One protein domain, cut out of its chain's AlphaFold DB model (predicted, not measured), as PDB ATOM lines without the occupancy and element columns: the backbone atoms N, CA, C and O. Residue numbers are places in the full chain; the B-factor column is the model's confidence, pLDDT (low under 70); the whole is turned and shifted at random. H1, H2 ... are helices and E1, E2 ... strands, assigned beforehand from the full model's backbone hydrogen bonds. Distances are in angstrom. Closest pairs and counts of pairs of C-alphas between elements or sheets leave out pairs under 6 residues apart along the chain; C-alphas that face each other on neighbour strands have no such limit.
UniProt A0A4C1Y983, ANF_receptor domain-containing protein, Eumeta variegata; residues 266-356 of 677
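What this domain is: This is residues 266 to 356 of the 677 residues of the protein "ANF_receptor domain-containing protein" of Eumeta variegata (UniProt A0A4C1Y983). A small sheet of three parallel strands, E2, E3 and E4, sits in a body made largely of loops, with the short helix H2 beyond the sheet at one end; from the other end H1 and the link after it reach out as an arm. The link turns at residues 280 to 286, which stick out, and the chain folds back along E1 into the body. The printed part has 91 residues with two named helices and four named strands, in the order H1 E1 E2 E3 H2 E4; the sheet's order is E2 E3 E4, and under half of the residues are in named elements. The class is mixed, helices and strands. The whole is only just compact, close to loose, with a radius of gyration of the C-alphas of 14.5 A and spans of 41 by 28 by 22 A.

How they stand to each other: H1, residues 266 to 278, is not on the sheet. E1, residues 291 to 296, pairs with no named strand and is apart from H1. E2, residues 315 to 320, and E1 are near each other, with 9 pairs of C-alphas within 10 A. E3, residues 334 to 336, is the parallel neighbour of E2 at 14 degrees; N 335 and O 318 are within hydrogen-bond range at 2.8 A. E4, residues 353 to 355, is the parallel neighbour of E3 at 20 degrees, with N 336 and O 354 at 2.8 A. E2 and E4 are edge strands and E3 is the inner one. E3, H2, residues 344 to 349, and E4 form a strand-helix-strand unit, two parallel neighbour strands with a helix between them in the chain, and its crossover is right-handed. H2 is not on the sheet; its closest C-alpha pair with E4, Leu 347 and Ala 353, is 6.7 A apart. In H1 and H2 every O i to N i+4 pair is within hydrogen-bond range.

Where its parts are: H1 begins at C-alpha 266 (90.172, 146.063, 70.907) and is 18.3 A long. E1 is 16.5 A long and E2 13.6 A. H2 is 8.7 A long, beginning at C-alpha 344 (74.464, 153.278, 45.461). E3 measures 6.4 A and E4 6.7 A, ending at C-alpha 355 (76.307, 146.927, 56.808).

The domain as a whole: The two C-alphas farthest apart, those of Pro 282 and Asn 302, are 42.5 A apart. The printed part has no cut. The links H1 to E1, E1 to E2 and E2 to E3 are long, with 12, 18 and 13 residues; H2 to E4 is tight. The mean pLDDT of the printed part is 76.7, and residues 266 to 288 and 299 to 309 are under 70.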
ATOM      1  N   VAL A 266      91.504 146.483  70.444       45.34
ATOM      2  CA  VAL A 266      90.172 146.063  70.907       45.34
ATOM      3  C   VAL A 266      89.398 145.320  69.814       45.34
ATOM      4  O   VAL A 266      88.989 144.186  70.054       45.34
ATOM      5  N   ASN A 267      89.290 145.868  68.600       48.62
ATOM      6  CA  ASN A 267      88.438 145.283  67.553       48.62
ATOM      7  C   ASN A 267      89.010 143.975  66.988       48.62
ATOM      8  O   ASN A 267      88.306 142.970  66.915       48.62
ATOM      9  N   LEU A 268      90.320 143.927  66.714       55.09
ATOM     10  CA  LEU A 268      90.980 142.697  66.263       55.09
ATOM     11  C   LEU A 268      90.875 141.576  67.314       55.09
ATOM     12  O   LEU A 268      90.663 140.412  66.976       55.09
ATOM     13  N   LYS A 269      90.974 141.919  68.607       58.81
ATOM     14  CA  LYS A 269      90.784 140.945  69.689       58.81
ATOM     15  C   LYS A 269      89.358 140.416  69.737       58.81
ATOM     16  O   LYS A 269      89.212 139.224  69.969       58.81
ATOM     17  N   ILE A 270      88.342 141.255  69.522       60.97
ATOM     18  CA  ILE A 270      86.936 140.826  69.508       60.97
ATOM     19  C   ILE A 270      86.696 139.835  68.370       60.97
ATOM     20  O   ILE A 270      86.110 138.782  68.612       60.97
ATOM     21  N   ILE A 271      87.204 140.109  67.164       64.25
ATOM     22  CA  ILE A 271      87.008 139.205  66.023       64.25
ATOM     23  C   ILE A 271      87.732 137.871  66.255       64.25
ATOM     24  O   ILE A 271      87.128 136.807  66.133       64.25
ATOM     25  N   ILE A 272      89.000 137.910  66.687       66.38
ATOM     26  CA  ILE A 272      89.777 136.697  67.003       66.38
ATOM     27  C   ILE A 272      89.131 135.906  68.150       66.38
ATOM     28  O   ILE A 272      89.115 134.673  68.130       66.38
ATOM     29  N   PHE A 273      88.606 136.590  69.167       60.47
ATOM     30  CA  PHE A 273      87.932 135.953  70.294       60.47
ATOM     31  C   PHE A 273      86.624 135.286  69.859       60.47
ATOM     32  O   PHE A 273      86.424 134.114  70.168       60.47
ATOM     33  N   SER A 274      85.796 135.984  69.078       65.31
ATOM     34  CA  SER A 274      84.520 135.469  68.563       65.31
ATOM     35  C   SER A 274      84.729 134.225  67.703       65.31
ATOM     36  O   SER A 274      84.076 133.208  67.923       65.31
ATOM     37  N   CYS A 275      85.735 134.241  66.821       66.44
ATOM     38  CA  CYS A 275      86.087 133.071  66.016       66.44
ATOM     39  C   CYS A 275      86.526 131.893  66.899       66.44
ATOM     40  O   CYS A 275      86.100 130.758  66.697       66.44
ATOM     41  N   ASN A 276      87.350 132.146  67.923       66.12
ATOM     42  CA  ASN A 276      87.788 131.108  68.858       66.12
ATOM     43  C   ASN A 276      86.637 130.508  69.680       66.12
ATOM     44  O   ASN A 276      86.678 129.312  69.982       66.12
ATOM     45  N   GLU A 277      85.634 131.300  70.061       66.06
ATOM     46  CA  GLU A 277      84.430 130.784  70.719       66.06
ATOM     47  C   GLU A 277      83.551 129.979  69.756       66.06
ATOM     48  O   GLU A 277      83.098 128.890  70.113       66.06
ATOM     49  N   GLU A 278      83.392 130.427  68.510       62.78
ATOM     50  CA  GLU A 278      82.664 129.681  67.481       62.78
ATOM     51  C   GLU A 278      83.309 128.328  67.164       62.78
ATOM     52  O   GLU A 278      82.608 127.320  67.080       62.78
ATOM     53  N   PHE A 279      84.642 128.239  67.111       61.78
ATOM     54  CA  PHE A 279      85.341 126.957  66.944       61.78
ATOM     55  C   PHE A 279      85.145 125.988  68.122       61.78
ATOM     56  O   PHE A 279      85.344 124.773  67.975       61.78
ATOM     57  N   ARG A 280      84.741 126.483  69.301       65.69
ATOM     58  CA  ARG A 280      84.363 125.625  70.436       65.69
ATOM     59  C   ARG A 280      82.954 125.058  70.284       65.69
ATOM     60  O   ARG A 280      82.676 124.024  70.894       65.69
ATOM     61  N   ASN A 281      82.099 125.662  69.458       64.12
ATOM     62  CA  ASN A 281      80.754 125.167  69.206       64.12
ATOM     63  C   ASN A 281      80.801 123.886  68.337       64.12
ATOM     64  O   ASN A 281      81.254 123.926  67.190       64.12
ATOM     65  N   PRO A 282      80.320 122.729  68.837       63.00
ATOM     66  CA  PRO A 282      80.364 121.460  68.107       63.00
ATOM     67  C   PRO A 282      79.640 121.485  66.757       63.00
ATOM     68  O   PRO A 282      79.994 120.708  65.875       63.00
ATOM     69  N   TRP A 283      78.658 122.373  66.585       51.06
ATOM     70  CA  TRP A 283      77.885 122.508  65.348       51.06
ATOM     71  C   TRP A 283      78.646 123.266  64.251       51.06
ATOM     72  O   TRP A 283      78.448 122.991  63.071       51.06
ATOM     73  N   LEU A 284      79.568 124.158  64.626       53.53
ATOM     74  CA  LEU A 284      80.422 124.901  63.690       53.53
ATOM     75  C   LEU A 284      81.698 124.131  63.315       53.53
ATOM     76  O   LEU A 284      82.323 124.425  62.299       53.53
ATOM     77  N   LYS A 285      82.036 123.054  64.045       52.62
ATOM     78  CA  LYS A 285      83.137 122.131  63.691       52.62
ATOM     79  C   LYS A 285      82.973 121.437  62.333       52.62
ATOM     80  O   LYS A 285      83.936 120.844  61.851       52.62
ATOM     81  N   CYS A 286      81.793 121.499  61.712       46.88
ATOM     82  CA  CYS A 286      81.588 121.033  60.339       46.88
ATOM     83  C   CYS A 286      82.338 121.884  59.297       46.88
ATOM     84  O   CYS A 286      82.559 121.402  58.190       46.88
ATOM     85  N   VAL A 287      82.784 123.095  59.653       56.22
ATOM     86  CA  VAL A 287      83.631 123.955  58.813       56.22
ATOM     87  C   VAL A 287      85.083 123.848  59.290       56.22
ATOM     88  O   VAL A 287      85.657 124.761  59.878       56.22
ATOM     89  N   SER A 288      85.701 122.683  59.096       60.62
ATOM     90  CA  SER A 288      87.141 122.539  59.324       60.62
ATOM     91  C   SER A 288      87.904 123.208  58.178       60.62
ATOM     92  O   SER A 288      87.820 122.721  57.055       60.62
ATOM     93  N   GLY A 289      88.656 124.278  58.454       75.88
ATOM     94  CA  GLY A 289      89.561 124.896  57.471       75.88
ATOM     95  C   GLY A 289      89.366 126.387  57.200       75.88
ATOM     96  O   GLY A 289      89.973 126.885  56.256       75.88
ATOM     97  N   LEU A 290      88.558 127.097  57.994       78.31
ATOM     98  CA  LEU A 290      88.438 128.549  57.880       78.31
ATOM     99  C   LEU A 290      89.742 129.226  58.329       78.31
ATOM    100  O   LEU A 290      90.131 129.121  59.493       78.31
ATOM    101  N   SER A 291      90.409 129.910  57.404       84.94
ATOM    102  CA  SER A 291      91.572 130.751  57.696       84.94
ATOM    103  C   SER A 291      91.163 132.217  57.680       84.94
ATOM    104  O   SER A 291      90.359 132.626  56.845       84.94
ATOM    105  N   ILE A 292      91.718 133.011  58.590       87.56
ATOM    106  CA  ILE A 292      91.492 134.453  58.633       87.56
ATOM    107  C   ILE A 292      92.771 135.144  58.185       87.56
ATOM    108  O   ILE A 292      93.809 135.002  58.833       87.56
ATOM    109  N   GLN A 293      92.694 135.902  57.096       88.75
ATOM    110  CA  GLN A 293      93.790 136.749  56.642       88.75
ATOM    111  C   GLN A 293      93.500 138.196  57.033       88.75
ATOM    112  O   GLN A 293      92.547 138.785  56.542       88.75
ATOM    113  N   VAL A 294      94.325 138.782  57.897       87.94
ATOM    114  CA  VAL A 294      94.211 140.203  58.252       87.94
ATOM    115  C   VAL A 294      95.084 141.019  57.306       87.94
ATOM    116  O   VAL A 294      96.262 140.699  57.132       87.94
ATOM    117  N   ARG A 295      94.519 142.058  56.691       85.94
ATOM    118  CA  ARG A 295      95.231 143.024  55.849       85.94
ATOM    119  C   ARG A 295      95.002 144.434  56.381       85.94
ATOM    120  O   ARG A 295      93.880 144.799  56.718       85.94
ATOM    121  N   TYR A 296      96.073 145.214  56.436       82.38
ATOM    122  CA  TYR A 296      96.030 146.617  56.833       82.38
ATOM    123  C   TYR A 296      95.852 147.490  55.601       82.38
ATOM    124  O   TYR A 296      96.571 147.314  54.616       82.38
ATOM    125  N   VAL A 297      94.886 148.404  55.654       76.44
ATOM    126  CA  VAL A 297      94.545 149.292  54.542       76.44
ATOM    127  C   VAL A 297      94.336 150.697  55.105       76.44
ATOM    128  O   VAL A 297      93.414 150.882  55.896       76.44
ATOM    129  N   PRO A 298      95.180 151.682  54.756       73.62
ATOM    130  CA  PRO A 298      94.948 153.070  55.139       73.62
ATOM    131  C   PRO A 298      93.554 153.537  54.704       73.62
ATOM    132  O   PRO A 298      93.186 153.399  53.538       73.62
ATOM    133  N   CYS A 299      92.783 154.100  55.634       64.75
ATOM    134  CA  CYS A 299      91.412 154.542  55.357       64.75
ATOM    135  C   CYS A 299      91.350 155.847  54.539       64.75
ATOM    136  O   CYS A 299      90.320 156.161  53.954       64.75
ATOM    137  N   SER A 300      92.452 156.601  54.481       56.47
ATOM    138  CA  SER A 300      92.517 157.962  53.933       56.47
ATOM    139  C   SER A 300      93.137 158.071  52.533       56.47
ATOM    140  O   SER A 300      93.488 159.165  52.094       56.47
ATOM    141  N   GLY A 301      93.288 156.963  51.807       55.28
ATOM    142  CA  GLY A 301      93.878 156.970  50.469       55.28
ATOM    143  C   GLY A 301      92.950 156.383  49.417       55.28
ATOM    144  O   GLY A 301      92.329 155.347  49.648       55.28
ATOM    145  N   ASN A 302      92.966 156.970  48.214       51.19
ATOM    146  CA  ASN A 302      92.761 156.217  46.973       51.19
ATOM    147  C   ASN A 302      93.879 155.176  46.882       51.19
ATOM    148  O   ASN A 302      94.835 155.317  46.120       51.19
ATOM    149  N   ILE A 303      93.798 154.146  47.714       55.09
ATOM    150  CA  ILE A 303      94.546 152.932  47.496       55.09
ATOM    151  C   ILE A 303      93.794 152.302  46.351       55.09
ATOM    152  O   ILE A 303      92.829 151.561  46.527       55.09
ATOM    153  N   ASP A 304      94.216 152.683  45.150       56.69
ATOM    154  CA  ASP A 304      94.079 151.788  44.032       56.69
ATOM    155  C   ASP A 304      94.733 150.507  44.542       56.69
ATOM    156  O   ASP A 304      95.948 150.467  44.773       56.69
ATOM    157  N   TYR A 305      93.915 149.496  44.850       59.28
ATOM    158  CA  TYR A 305      94.375 148.121  44.859       59.28
ATOM    159  C   TYR A 305      94.868 147.908  43.438       59.28
ATOM    160  O   TYR A 305      94.124 147.444  42.572       59.28
ATOM    161  N   GLY A 306      96.095 148.379  43.193       46.22
ATOM    162  CA  GLY A 306      96.713 148.410  41.892       46.22
ATOM    163  C   GLY A 306      96.595 147.017  41.322       46.22
ATOM    164  O   GLY A 306      96.448 146.047  42.062       46.22
ATOM    165  N   SER A 307      96.639 146.925  40.005       49.56
ATOM    166  CA  SER A 307      96.519 145.728  39.165       49.56
ATOM    167  C   SER A 307      97.107 144.388  39.672       49.56
ATOM    168  O   SER A 307      96.841 143.362  39.057       49.56
ATOM    169  N   GLU A 308      97.873 144.365  40.762       50.56
ATOM    170  CA  GLU A 308      98.466 143.212  41.442       50.56
ATOM    171  C   GLU A 308      97.684 142.704  42.677       50.56
ATOM    172  O   GLU A 308      97.921 141.591  43.143       50.56
ATOM    173  N   GLY A 309      96.715 143.459  43.199       57.53
ATOM    174  CA  GLY A 309      95.947 143.119  44.401       57.53
ATOM    175  C   GLY A 309      94.666 142.326  44.140       57.53
ATOM    176  O   GLY A 309      93.643 142.631  44.748       57.53
ATOM    177  N   SER A 310      94.662 141.340  43.237       71.94
ATOM    178  CA  SER A 310      93.491 140.462  43.117       71.94
ATOM    179  C   SER A 310      93.313 139.692  44.425       71.94
ATOM    180  O   SER A 310      94.253 139.033  44.881       71.94
ATOM    181  N   PHE A 311      92.123 139.752  45.028       82.31
ATOM    182  CA  PHE A 311      91.767 138.809  46.084       82.31
ATOM    183  C   PHE A 311      91.993 137.402  45.537       82.31
ATOM    184  O   PHE A 311      91.570 137.092  44.421       82.31
ATOM    185  N   ASP A 312      92.730 136.584  46.288       83.12
ATOM    186  CA  ASP A 312      92.907 135.188  45.915       83.12
ATOM    187  C   ASP A 312      91.514 134.563  45.781       83.12
ATOM    188  O   ASP A 312      90.626 134.821  46.592       83.12
ATOM    189  N   SER A 313      91.331 133.735  44.760       86.62
ATOM    190  CA  SER A 313      90.133 132.921  44.543       86.62
ATOM    191  C   SER A 313      89.693 132.108  45.772       86.62
ATOM    192  O   SER A 313      88.548 131.670  45.836       86.62
ATOM    193  N   SER A 314      90.583 131.915  46.751       90.00
ATOM    194  CA  SER A 314      90.300 131.287  48.044       90.00
ATOM    195  C   SER A 314      89.534 132.177  49.042       90.00
ATOM    196  O   SER A 314      89.059 131.669  50.066       90.00
ATOM    197  N   VAL A 315      89.401 133.484  48.778       91.44
ATOM    198  CA  VAL A 315      88.672 134.427  49.636       91.44
ATOM    199  C   VAL A 315      87.167 134.270  49.426       91.44
ATOM    200  O   VAL A 315      86.631 134.594  48.372       91.44
ATOM    201  N   ILE A 316      86.477 133.798  50.463       93.00
ATOM    202  CA  ILE A 316      85.028 133.541  50.451       93.00
ATOM    203  C   ILE A 316      84.197 134.692  51.037       93.00
ATOM    204  O   ILE A 316      82.970 134.666  50.960       93.00
ATOM    205  N   GLY A 317      84.848 135.679  51.653       93.62
ATOM    206  CA  GLY A 317      84.193 136.818  52.288       93.62
ATOM    207  C   GLY A 317      85.192 137.862  52.774       93.62
ATOM    208  O   GLY A 317      86.344 137.537  53.086       93.62
ATOM    209  N   ILE A 318      84.736 139.109  52.849       93.56
ATOM    210  CA  ILE A 318      85.508 140.249  53.344       93.56
ATOM    211  C   ILE A 318      84.786 140.849  54.549       93.56
ATOM    212  O   ILE A 318      83.572 141.017  54.531       93.56
ATOM    213  N   VAL A 319      85.534 141.193  55.593       93.31
ATOM    214  CA  VAL A 319      85.036 141.974  56.730       93.31
ATOM    215  C   VAL A 319      85.863 143.247  56.815       93.31
ATOM    216  O   VAL A 319      87.080 143.168  56.962       93.31
ATOM    217  N   ALA A 320      85.228 144.407  56.699       91.62
ATOM    218  CA  ALA A 320      85.891 145.708  56.678       91.62
ATOM    219  C   ALA A 320      85.123 146.715  57.550       91.62
ATOM    220  O   ALA A 320      83.933 146.526  57.779       91.62
ATOM    221  N   PRO A 321      85.751 147.781  58.067       88.12
ATOM    222  CA  PRO A 321      85.024 148.807  58.809       88.12
ATOM    223  C   PRO A 321      84.105 149.607  57.881       88.12
ATOM    224  O   PRO A 321      82.904 149.679  58.115       88.12
ATOM    225  N   LYS A 322      84.657 150.148  56.793       88.31
ATOM    226  CA  LYS A 322      83.986 151.049  55.849       88.31
ATOM    227  C   LYS A 322      84.219 150.592  54.403       88.31
ATOM    228  O   LYS A 322      85.162 149.823  54.174       88.31
ATOM    229  N   PRO A 323      83.397 151.048  53.438       89.38
ATOM    230  CA  PRO A 323      83.680 150.877  52.020       89.38
ATOM    231  C   PRO A 323      85.076 151.391  51.681       89.38
ATOM    232  O   PRO A 323      85.517 152.419  52.189       89.38
ATOM    233  N   PHE A 324      85.778 150.649  50.835       87.69
ATOM    234  CA  PHE A 324      87.105 151.008  50.351       87.69
ATOM    235  C   PHE A 324      87.070 151.131  48.830       87.69
ATOM    236  O   PHE A 324      86.217 150.543  48.163       87.69
ATOM    237  N   PHE A 325      87.980 151.924  48.272       84.31
ATOM    238  CA  PHE A 325      87.993 152.175  46.839       84.31
ATOM    239  C   PHE A 325      88.325 150.893  46.066       84.31
ATOM    240  O   PHE A 325      89.341 150.248  46.317       84.31
ATOM    241  N   GLN A 326      87.469 150.538  45.109       82.88
ATOM    242  CA  GLN A 326      87.715 149.434  44.194       82.88
ATOM    243  C   GLN A 326      87.198 149.798  42.800       82.88
ATOM    244  O   GLN A 326      86.042 150.165  42.609       82.88
ATOM    245  N   ASN A 327      88.070 149.645  41.803       83.62
ATOM    246  CA  ASN A 327      87.781 149.961  40.401       83.62
ATOM    247  C   ASN A 327      86.903 148.915  39.687       83.62
ATOM    248  O   ASN A 327      86.531 149.099  38.528       83.62
ATOM    249  N   LYS A 328      86.617 147.784  40.336       86.31
ATOM    250  CA  LYS A 328      85.871 146.655  39.772       86.31
ATOM    251  C   LYS A 328      84.840 146.158  40.769       86.31
ATOM    252  O   LYS A 328      85.131 146.082  41.958       86.31
ATOM    253  N   GLU A 329      83.686 145.767  40.243       89.81
ATOM    254  CA  GLU A 329      82.660 145.046  40.992       89.81
ATOM    255  C   GLU A 329      83.263 143.789  41.640       89.81
ATOM    256  O   GLU A 329      84.034 143.053  41.011       89.81
ATOM    257  N   MET A 330      82.953 143.578  42.918       88.88
ATOM    258  CA  MET A 330      83.359 142.405  43.677       88.88
ATOM    259  C   MET A 330      82.198 141.429  43.827       88.88
ATOM    260  O   MET A 330      81.226 141.698  44.529       88.88
ATOM    261  N   ASP A 331      82.377 140.223  43.294       91.56
ATOM    262  CA  ASP A 331      81.444 139.104  43.474       91.56
ATOM    263  C   ASP A 331      81.617 138.369  44.823       91.56
ATOM    264  O   ASP A 331      81.197 137.223  44.983       91.56
ATOM    265  N   ILE A 332      82.255 139.009  45.807       92.38
ATOM    266  CA  ILE A 332      82.533 138.434  47.129       92.38
ATOM    267  C   ILE A 332      81.642 139.133  48.166       92.38
ATOM    268  O   ILE A 332      81.586 140.363  48.173       92.38
ATOM    269  N   PRO A 333      80.964 138.397  49.069       95.50
ATOM    270  CA  PRO A 333      80.226 138.999  50.174       95.50
ATOM    271  C   PRO A 333      81.131 139.865  51.054       95.50
ATOM    272  O   PRO A 333      82.185 139.406  51.506       95.50
ATOM    273  N   VAL A 334      80.700 141.096  51.334       95.06
ATOM    274  CA  VAL A 334      81.438 142.038  52.187       95.06
ATOM    275  C   VAL A 334      80.577 142.424  53.384       95.06
ATOM    276  O   VAL A 334      79.417 142.784  53.226       95.06
ATOM    277  N   ILE A 335      81.122 142.348  54.592       94.38
ATOM    278  CA  ILE A 335      80.464 142.821  55.809       94.38
ATOM    279  C   ILE A 335      81.183 144.081  56.268       94.38
ATOM    280  O   ILE A 335      82.350 144.025  56.660       94.38
ATOM    281  N   PHE A 336      80.472 145.202  56.226       92.94
ATOM    282  CA  PHE A 336      80.927 146.473  56.756       92.94
ATOM    283  C   PHE A 336      80.430 146.661  58.191       92.94
ATOM    284  O   PHE A 336      79.236 146.864  58.419       92.94
ATOM    285  N   TYR A 337      81.327 146.563  59.172       89.50
ATOM    286  CA  TYR A 337      80.949 146.600  60.594       89.50
ATOM    287  C   TYR A 337      80.919 148.013  61.200       89.50
ATOM    288  O   TYR A 337      80.483 148.177  62.333       89.50
ATOM    289  N   ASP A 338      81.387 149.026  60.467       85.56
ATOM    290  CA  ASP A 338      81.433 150.432  60.898       85.56
ATOM    291  C   ASP A 338      81.003 151.388  59.764       85.56
ATOM    292  O   ASP A 338      81.445 152.533  59.659       85.56
ATOM    293  N   ALA A 339      80.143 150.900  58.867       86.12
ATOM    294  CA  ALA A 339      79.529 151.698  57.815       86.12
ATOM    295  C   ALA A 339      78.057 151.928  58.154       86.12
ATOM    296  O   ALA A 339      77.229 151.039  57.977       86.12
ATOM    297  N   GLY A 340      77.704 153.130  58.612       82.00
ATOM    298  CA  GLY A 340      76.295 153.471  58.861       82.00
ATOM    299  C   GLY A 340      75.435 153.398  57.590       82.00
ATOM    300  O   GLY A 340      74.227 153.147  57.643       82.00
ATOM    301  N   TYR A 341      76.061 153.576  56.427       87.19
ATOM    302  CA  TYR A 341      75.407 153.623  55.130       87.19
ATOM    303  C   TYR A 341      76.300 153.068  54.020       87.19
ATOM    304  O   TYR A 341      77.522 153.176  54.094       87.19
ATOM    305  N   LEU A 342      75.662 152.489  53.001       89.56
ATOM    306  CA  LEU A 342      76.292 152.063  51.756       89.56
ATOM    307  C   LEU A 342      75.638 152.837  50.620       89.56
ATOM    308  O   LEU A 342      74.442 152.672  50.366       89.56
ATOM    309  N   SER A 343      76.420 153.683  49.954       88.94
ATOM    310  CA  SER A 343      75.950 154.448  48.802       88.94
ATOM    311  C   SER A 343      75.528 153.537  47.650       88.94
ATOM    312  O   SER A 343      75.981 152.393  47.560       88.94
ATOM    313  N   PRO A 344      74.705 154.012  46.696       89.94
ATOM    314  CA  PRO A 344      74.464 153.278  45.461       89.94
ATOM    315  C   PRO A 344      75.775 153.009  44.711       89.94
ATOM    316  O   PRO A 344      75.893 151.986  44.042       89.94
ATOM    317  N   LYS A 345      76.772 153.894  44.862       89.94
ATOM    318  CA  LYS A 345      78.128 153.685  44.353       89.94
ATOM    319  C   LYS A 345      78.812 152.515  45.067       89.94
ATOM    320  O   LYS A 345      79.301 151.620  44.384       89.94
ATOM    321  N   ASP A 346      78.773 152.456  46.395       90.81
ATOM    322  CA  ASP A 346      79.321 151.331  47.163       90.81
ATOM    323  C   ASP A 346      78.624 150.027  46.795       90.81
ATOM    324  O   ASP A 346      79.290 149.030  46.567       90.81
ATOM    325  N   LEU A 347      77.299 150.029  46.650       92.31
ATOM    326  CA  LEU A 347      76.534 148.849  46.245       92.31
ATOM    327  C   LEU A 347      76.788 148.439  44.789       92.31
ATOM    328  O   LEU A 347      76.633 147.268  44.458       92.31
ATOM    329  N   SER A 348      77.192 149.367  43.917       92.12
ATOM    330  CA  SER A 348      77.622 149.030  42.551       92.12
ATOM    331  C   SER A 348      78.992 148.350  42.519       92.12
ATOM    332  O   SER A 348      79.270 147.553  41.629       92.12
ATOM    333  N   VAL A 349      79.843 148.650  43.502       93.00
ATOM    334  CA  VAL A 349      81.169 148.045  43.660       93.00
ATOM    335  C   VAL A 349      81.086 146.756  44.486       93.00
ATOM    336  O   VAL A 349      81.779 145.784  44.199       93.00
ATOM    337  N   PHE A 350      80.209 146.725  45.484       94.06
ATOM    338  CA  PHE A 350      80.007 145.643  46.438       94.06
ATOM    339  C   PHE A 350      78.523 145.220  46.455       94.06
ATOM    340  O   PHE A 350      77.808 145.475  47.428       94.06
ATOM    341  N   PRO A 351      78.027 144.547  45.402       92.75
ATOM    342  CA  PRO A 351      76.614 144.162  45.273       92.75
ATOM    343  C   PRO A 351      76.125 143.214  46.377       92.75
ATOM    344  O   PRO A 351      74.927 143.137  46.654       92.75
ATOM    345  N   TYR A 352      77.051 142.504  47.026       93.88
ATOM    346  CA  TYR A 352      76.791 141.593  48.144       93.88
ATOM    347  C   TYR A 352      77.270 142.157  49.486       93.88
ATOM    348  O   TYR A 352      77.580 141.391  50.404       93.88
ATOM    349  N   ALA A 353      77.383 143.484  49.592       93.50
ATOM    350  CA  ALA A 353      77.719 144.133  50.844       93.50
ATOM    351  C   ALA A 353      76.540 144.162  51.821       93.50
ATOM    352  O   ALA A 353      75.390 144.392  51.448       93.50
ATOM    353  N   PHE A 354      76.865 143.995  53.095       91.69
ATOM    354  CA  PHE A 354      75.962 144.175  54.220       91.69
ATOM    355  C   PHE A 354      76.621 145.128  55.204       91.69
ATOM    356  O   PHE A 354      77.778 144.926  55.565       91.69
ATOM    357  N   ASN A 355      75.899 146.147  55.654       88.19
ATOM    358  CA  ASN A 355      76.307 146.927  56.808       88.19
ATOM    359  C   ASN A 355      75.634 146.390  58.073       88.19
ATOM    360  O   ASN A 355      74.426 146.157  58.086       88.19
ATOM    361  N   ASP A 356      76.417 146.194  59.132       78.50
ATOM    362  CA  ASP A 356      75.904 145.699  60.417       78.50
ATOM    363  C   ASP A 356      75.052 146.767  61.129       78.50
ATOM    364  O   ASP A 356      74.055 146.471  61.787       78.50
TER     365      ASP A 356